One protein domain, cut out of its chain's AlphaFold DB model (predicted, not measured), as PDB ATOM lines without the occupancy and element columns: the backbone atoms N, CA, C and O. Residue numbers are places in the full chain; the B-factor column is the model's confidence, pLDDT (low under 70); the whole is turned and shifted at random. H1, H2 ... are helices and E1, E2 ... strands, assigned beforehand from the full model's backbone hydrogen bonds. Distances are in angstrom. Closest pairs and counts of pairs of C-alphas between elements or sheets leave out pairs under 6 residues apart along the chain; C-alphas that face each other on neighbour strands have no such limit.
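Overview. This is residues 2 to 54 of the 163 residues of an uncharacterized protein of Sphingobacteriales bacterium (UniProt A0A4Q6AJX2). With little regular structure, this is a two-stranded hairpin, E1 and E2, with short helix H1 at the end of E2 and a long unnamed stretch, residues 37 to 54, that folds back from a free-standing loop, residues 38 to 43. The printed part has 53 residues, 21 in named elements, ordered E1, E2, H1; the sheet is antiparallel and the class mixed. It is loose, radius of gyration of the C-alphas 12.7 A, and flat, spanning 36 by 30 by 14 A.

Arrangement. E1, residues 11 to 18, and E2, residues 24 to 30, form a hairpin at 150 degrees, with N 12 and O 29 2.8 A apart, within hydrogen-bond range. H1, residues 31 to 36, has every O i to N i+4 pair within range. The closest C-alphas of E1 and H1, Tyr 11 and Val 31, are 6.9 A apart.

Along the chain. E1 begins at C-alpha 11 (-33.108, -43.908, 21.189) and measures 20.3 A; E2 measures 19.2 A. H1, 8.7 A, ends at C-alpha 36 (-23.946, -46.806, 31.693).

Size, cuts and confidence. The C-alphas farthest apart, Ser 2 and Asp 41, are 38.0 A apart. The printed part has no cut, and both links are tight. Residues 2 to 15 and 26 have pLDDT under 70.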
ATOM      1  N   SER A   2     -48.293 -44.640  11.035       36.31
ATOM      2  CA  SER A   2     -48.121 -44.192  12.429       36.31
ATOM      3  C   SER A   2     -46.661 -44.399  12.838       36.31
ATOM      4  O   SER A   2     -46.169 -45.530  12.816       36.31
ATOM      5  N   VAL A   3     -45.963 -43.308  13.171       42.81
ATOM      6  CA  VAL A   3     -44.643 -43.371  13.808       42.81
ATOM      7  C   VAL A   3     -44.825 -44.158  15.101       42.81
ATOM      8  O   VAL A   3     -45.707 -43.850  15.907       42.81
ATOM      9  N   ARG A   4     -44.056 -45.240  15.273       47.78
ATOM     10  CA  ARG A   4     -44.119 -46.027  16.506       47.78
ATOM     11  C   ARG A   4     -43.680 -45.116  17.657       47.78
ATOM     12  O   ARG A   4     -42.597 -44.540  17.551       47.78
ATOM     13  N   PRO A   5     -44.461 -45.001  18.746       43.00
ATOM     14  CA  PRO A   5     -44.053 -44.214  19.903       43.00
ATOM     15  C   PRO A   5     -42.656 -44.650  20.372       43.00
ATOM     16  O   PRO A   5     -42.435 -45.842  20.600       43.00
ATOM     17  N   GLY A   6     -41.720 -43.703  20.473       50.69
ATOM     18  CA  GLY A   6     -40.365 -43.935  20.994       50.69
ATOM     19  C   GLY A   6     -39.265 -44.224  19.967       50.69
ATOM     20  O   GLY A   6     -38.139 -44.494  20.368       50.69
ATOM     21  N   VAL A   7     -39.543 -44.158  18.660       51.50
ATOM     22  CA  VAL A   7     -38.484 -44.164  17.635       51.50
ATOM     23  C   VAL A   7     -38.150 -42.714  17.286       51.50
ATOM     24  O   VAL A   7     -38.654 -42.174  16.308       51.50
ATOM     25  N   THR A   8     -37.356 -42.049  18.125       53.28
ATOM     26  CA  THR A   8     -36.675 -40.800  17.736       53.28
ATOM     27  C   THR A   8     -35.210 -41.097  17.432       53.28
ATOM     28  O   THR A   8     -34.719 -42.187  17.736       53.28
ATOM     29  N   SER A   9     -34.506 -40.137  16.830       54.72
ATOM     30  CA  SER A   9     -33.058 -40.198  16.593       54.72
ATOM     31  C   SER A   9     -32.231 -40.425  17.864       54.72
ATOM     32  O   SER A   9     -31.039 -40.693  17.767       54.72
ATOM     33  N   ASP A  10     -32.847 -40.336  19.042       52.94
ATOM     34  CA  ASP A  10     -32.160 -40.266  20.332       52.94
ATOM     35  C   ASP A  10     -32.227 -41.596  21.103       52.94
ATOM     36  O   ASP A  10     -31.668 -41.710  22.194       52.94
ATOM     37  N   TYR A  11     -32.888 -42.616  20.535       57.03
ATOM     38  CA  TYR A  11     -33.108 -43.908  21.189       57.03
ATOM     39  C   TYR A  11     -32.576 -45.101  20.391       57.03
ATOM     40  O   TYR A  11     -32.728 -45.208  19.173       57.03
ATOM     41  N   TYR A  12     -32.045 -46.077  21.127       62.88
ATOM     42  CA  TYR A  12     -31.492 -47.332  20.623       62.88
ATOM     43  C   TYR A  12     -32.334 -48.521  21.083       62.88
ATOM     44  O   TYR A  12     -32.900 -48.517  22.174       62.88
ATOM     45  N   THR A  13     -32.437 -49.565  20.254       57.41
ATOM     46  CA  THR A  13     -33.235 -50.762  20.578       57.41
ATOM     47  C   THR A  13     -32.364 -51.854  21.195       57.41
ATOM     48  O   THR A  13     -31.412 -52.305  20.563       57.41
ATOM     49  N   TYR A  14     -32.749 -52.364  22.365       63.56
ATOM     50  CA  TYR A  14     -32.103 -53.516  23.001       63.56
ATOM     51  C   TYR A  14     -33.124 -54.632  23.273       63.56
ATOM     52  O   TYR A  14     -34.251 -54.381  23.715       63.56
ATOM     53  N   VAL A  15     -32.744 -55.882  22.987       60.88
ATOM     54  CA  VAL A  15     -33.583 -57.059  23.259       60.88
ATOM     55  C   VAL A  15     -33.266 -57.565  24.660       60.88
ATOM     56  O   VAL A  15     -32.203 -58.129  24.893       60.88
ATOM     57  N   ILE A  16     -34.200 -57.372  25.589       70.31
ATOM     58  CA  ILE A  16     -34.028 -57.752  27.002       70.31
ATOM     59  C   ILE A  16     -34.468 -59.192  27.302       70.31
ATOM     60  O   ILE A  16     -34.243 -59.692  28.397       70.31
ATOM     61  N   GLY A  17     -35.104 -59.867  26.344       73.94
ATOM     62  CA  GLY A  17     -35.596 -61.231  26.507       73.94
ATOM     63  C   GLY A  17     -36.700 -61.569  25.512       73.94
ATOM     64  O   GLY A  17     -36.906 -60.862  24.521       73.94
ATOM     65  N   LYS A  18     -37.428 -62.652  25.780       79.44
ATOM     66  CA  LYS A  18     -38.637 -63.052  25.047       79.44
ATOM     67  C   LYS A  18     -39.826 -63.045  26.006       79.44
ATOM     68  O   LYS A  18     -39.657 -63.352  27.180       79.44
ATOM     69  N   ASN A  19     -41.010 -62.687  25.518       84.75
ATOM     70  CA  ASN A  19     -42.242 -62.829  26.290       84.75
ATOM     71  C   ASN A  19     -42.711 -64.293  26.312       84.75
ATOM     72  O   ASN A  19     -42.128 -65.148  25.647       84.75
ATOM     73  N   GLU A  20     -43.804 -64.568  27.024       83.56
ATOM     74  CA  GLU A  20     -44.419 -65.903  27.143       83.56
ATOM     75  C   GLU A  20     -44.771 -66.543  25.787       83.56
ATOM     76  O   GLU A  20     -44.826 -67.760  25.659       83.56
ATOM     77  N   LYS A  21     -44.953 -65.724  24.743       84.88
ATOM     78  CA  LYS A  21     -45.227 -66.156  23.363       84.88
ATOM     79  C   LYS A  21     -43.957 -66.282  22.510       84.88
ATOM     80  O   LYS A  21     -44.040 -66.353  21.287       84.88
ATOM     81  N   GLY A  22     -42.774 -66.222  23.121       82.25
ATOM     82  CA  GLY A  22     -41.480 -66.297  22.440       82.25
ATOM     83  C   GLY A  22     -41.099 -65.049  21.631       82.25
ATOM     84  O   GLY A  22     -40.057 -65.047  20.968       82.25
ATOM     85  N   LYS A  23     -41.898 -63.973  21.673       77.06
ATOM     86  CA  LYS A  23     -41.632 -62.738  20.927       77.06
ATOM     87  C   LYS A  23     -40.575 -61.901  21.656       77.06
ATOM     88  O   LYS A  23     -40.704 -61.714  22.866       77.06
ATOM     89  N   PRO A  24     -39.571 -61.347  20.952       72.94
ATOM     90  CA  PRO A  24     -38.575 -60.477  21.564       72.94
ATOM     91  C   PRO A  24     -39.229 -59.284  22.265       72.94
ATOM     92  O   PRO A  24     -39.996 -58.544  21.641       72.94
ATOM     93  N   ILE A  25     -38.901 -59.084  23.539       75.44
ATOM     94  CA  ILE A  25     -39.239 -57.866  24.271       75.44
ATOM     95  C   ILE A  25     -38.143 -56.854  23.961       75.44
ATOM     96  O   ILE A  25     -36.962 -57.089  24.225       75.44
ATOM     97  N   ARG A  26     -38.547 -55.744  23.351       69.56
ATOM     98  CA  ARG A  26     -37.657 -54.644  22.986       69.56
ATOM     99  C   ARG A  26     -37.861 -53.511  23.976       69.56
ATOM    100  O   ARG A  26     -39.002 -53.110  24.199       69.56
ATOM    101  N   LYS A  27     -36.766 -53.005  24.536       73.00
ATOM    102  CA  LYS A  27     -36.747 -51.759  25.300       73.00
ATOM    103  C   LYS A  27     -35.904 -50.736  24.543       73.00
ATOM    104  O   LYS A  27     -34.927 -51.104  23.887       73.00
ATOM    105  N   TYR A  28     -36.339 -49.486  24.600       73.88
ATOM    106  CA  TYR A  28     -35.615 -48.351  24.048       73.88
ATOM    107  C   TYR A  28     -34.766 -47.732  25.155       73.88
ATOM    108  O   TYR A  28     -35.253 -47.604  26.279       73.88
ATOM    109  N   TYR A  29     -33.517 -47.409  24.837       74.88
ATOM    110  CA  TYR A  29     -32.555 -46.800  25.752       74.88
ATOM    111  C   TYR A  29     -31.953 -45.547  25.119       74.88
ATOM    112  O   TYR A  29     -31.738 -45.534  23.902       74.88
ATOM    113  N   SER A  30     -31.673 -44.518  25.918       78.56
ATOM    114  CA  SER A  30     -30.876 -43.368  25.469       78.56
ATOM    115  C   SER A  30     -29.400 -43.757  25.273       78.56
ATOM    116  O   SER A  30     -28.964 -44.831  25.708       78.56
ATOM    117  N   VAL A  31     -28.606 -42.880  24.641       78.31
ATOM    118  CA  VAL A  31     -27.141 -43.059  24.542       78.31
ATOM    119  C   VAL A  31     -26.532 -43.243  25.933       78.31
ATOM    120  O   VAL A  31     -25.755 -44.172  26.152       78.31
ATOM    121  N   GLU A  32     -26.896 -42.380  26.880       83.94
ATOM    122  CA  GLU A  32     -26.366 -42.361  28.244       83.94
ATOM    123  C   GLU A  32     -26.688 -43.660  28.979       83.94
ATOM    124  O   GLU A  32     -25.818 -44.245  29.624       83.94
ATOM    125  N   GLU A  33     -27.919 -44.162  28.848       84.81
ATOM    126  CA  GLU A  33     -28.303 -45.446  29.429       84.81
ATOM    127  C   GLU A  33     -27.500 -46.602  28.819       84.81
ATOM    128  O   GLU A  33     -27.027 -47.479  29.546       84.81
ATOM    129  N   CYS A  34     -27.293 -46.600  27.497       82.62
ATOM    130  CA  CYS A  34     -26.460 -47.600  26.832       82.62
ATOM    131  C   CYS A  34     -24.999 -47.558  27.303       82.62
ATOM    132  O   CYS A  34     -24.410 -48.618  27.517       82.62
ATOM    133  N   LEU A  35     -24.426 -46.365  27.487       83.56
ATOM    134  CA  LEU A  35     -23.063 -46.188  27.993       83.56
ATOM    135  C   LEU A  35     -22.937 -46.642  29.453       83.56
ATOM    136  O   LEU A  35     -21.973 -47.320  29.794       83.56
ATOM    137  N   ASN A  36     -23.934 -46.362  30.295       87.31
ATOM    138  CA  ASN A  36     -23.946 -46.806  31.693       87.31
ATOM    139  C   ASN A  36     -24.065 -48.331  31.838       87.31
ATOM    140  O   ASN A  36     -23.554 -48.909  32.795       87.31
ATOM    141  N   MET A  37     -24.730 -49.002  30.894       82.75
ATOM    142  CA  MET A  37     -24.830 -50.467  30.858       82.75
ATOM    143  C   MET A  37     -23.663 -51.139  30.120       82.75
ATOM    144  O   MET A  37     -23.605 -52.373  30.064       82.75
ATOM    145  N   TYR A  38     -22.761 -50.357  29.518       82.94
ATOM    146  CA  TYR A  38     -21.686 -50.882  28.691       82.94
ATOM    147  C   TYR A  38     -20.737 -51.764  29.506       82.94
ATOM    148  O   TYR A  38     -20.271 -51.399  30.582       82.94
ATOM    149  N   ARG A  39     -20.423 -52.941  28.958       82.25
ATOM    150  CA  ARG A  39     -19.411 -53.842  29.509       82.25
ATOM    151  C   ARG A  39     -18.199 -53.848  28.578       82.25
ATOM    152  O   ARG A  39     -18.375 -54.221  27.417       82.25
ATOM    153  N   PRO A  40     -16.993 -53.486  29.054       85.12
ATOM    154  CA  PRO A  40     -15.796 -53.399  28.211       85.12
ATOM    155  C   PRO A  40     -15.427 -54.692  27.468       85.12
ATOM    156  O   PRO A  40     -14.791 -54.638  26.421       85.12
ATOM    157  N   ASP A  41     -15.846 -55.860  27.970       88.75
ATOM    158  CA  ASP A  41     -15.622 -57.164  27.330       88.75
ATOM    159  C   ASP A  41     -16.604 -57.469  26.181       88.75
ATOM    160  O   ASP A  41     -16.510 -58.516  25.535       88.75
ATOM    161  N   LYS A  42     -17.576 -56.584  25.931       79.75
ATOM    162  CA  LYS A  42     -18.577 -56.713  24.868       79.75
ATOM    163  C   LYS A  42     -18.445 -55.570  23.868       79.75
ATOM    164  O   LYS A  42     -18.036 -54.461  24.191       79.75
ATOM    165  N   ARG A  43     -18.843 -55.831  22.623       79.44
ATOM    166  CA  ARG A  43     -18.992 -54.789  21.602       79.44
ATOM    167  C   ARG A  43     -20.302 -54.040  21.844       79.44
ATOM    168  O   ARG A  43     -21.362 -54.663  21.835       79.44
ATOM    169  N   LEU A  44     -20.237 -52.719  22.001       80.06
ATOM    170  CA  LEU A  44     -21.418 -51.854  21.959       80.06
ATOM    171  C   LEU A  44     -21.723 -51.488  20.504       80.06
ATOM    172  O   LEU A  44     -20.837 -51.042  19.777       80.06
ATOM    173  N   VAL A  45     -22.969 -51.690  20.077       78.69
ATOM    174  CA  VAL A  45     -23.455 -51.254  18.763       78.69
ATOM    175  C   VAL A  45     -24.690 -50.397  18.983       78.69
ATOM    176  O   VAL A  45     -25.697 -50.870  19.502       78.69
ATOM    177  N   LEU A  46     -24.585 -49.138  18.579       76.88
ATOM    178  CA  LEU A  46     -25.638 -48.140  18.653       76.88
ATOM    179  C   LEU A  46     -26.158 -47.890  17.231       76.88
ATOM    180  O   LEU A  46     -25.403 -47.479  16.355       76.88
ATOM    181  N   THR A  47     -27.432 -48.190  16.971       72.88
ATOM    182  CA  THR A  47     -28.110 -47.850  15.710       72.88
ATOM    183  C   THR A  47     -28.785 -46.484  15.774       72.88
ATOM    184  O   THR A  47     -29.811 -46.333  16.430       72.88
ATOM    185  N   TRP A  48     -28.215 -45.509  15.073       75.81
ATOM    186  CA  TRP A  48     -28.765 -44.163  14.953       75.81
ATOM    187  C   TRP A  48     -29.669 -44.057  13.717       75.81
ATOM    188  O   TRP A  48     -29.289 -44.503  12.634       75.81
ATOM    189  N   TYR A  49     -30.862 -43.475  13.872       78.69
ATOM    190  CA  TYR A  49     -31.888 -43.390  12.822       78.69
ATOM    191  C   TYR A  49     -32.244 -41.928  12.478       78.69
ATOM    192  O   TYR A  49     -33.375 -41.502  12.717       78.69
ATOM    193  N   PRO A  50     -31.313 -41.141  11.908       78.56
ATOM    194  CA  PRO A  50     -31.490 -39.694  11.726       78.56
ATOM    195  C   PRO A  50     -32.647 -39.315  10.796       78.56
ATOM    196  O   PRO A  50     -33.273 -38.282  10.981       78.56
ATOM    197  N   VAL A  51     -32.955 -40.166   9.815       83.12
ATOM    198  CA  VAL A  51     -33.948 -39.879   8.767       83.12
ATOM    199  C   VAL A  51     -35.321 -40.500   9.028       83.12
ATOM    200  O   VAL A  51     -36.230 -40.352   8.222       83.12
ATOM    201  N   PHE A  52     -35.503 -41.224  10.138       83.12
ATOM    202  CA  PHE A  52     -36.734 -41.996  10.376       83.12
ATOM    203  C   PHE A  52     -37.971 -41.130  10.625       83.12
ATOM    204  O   PHE A  52     -39.087 -41.593  10.398       83.12
ATOM    205  N   ASN A  53     -37.764 -39.897  11.086       83.00
ATOM    206  CA  ASN A  53     -38.830 -38.936  11.350       83.00
ATOM    207  C   ASN A  53     -38.987 -37.900  10.237       83.00
ATOM    208  O   ASN A  53     -39.809 -37.002  10.377       83.00
ATOM    209  N   MET A  54     -38.215 -38.027   9.157       88.69
ATOM    210  CA  MET A  54     -38.322 -37.142   8.010       88.69
ATOM    211  C   MET A  54     -39.382 -37.667   7.043       88.69
ATOM    212  O   MET A  54     -39.452 -38.860   6.731       88.69
TER     213      MET A  54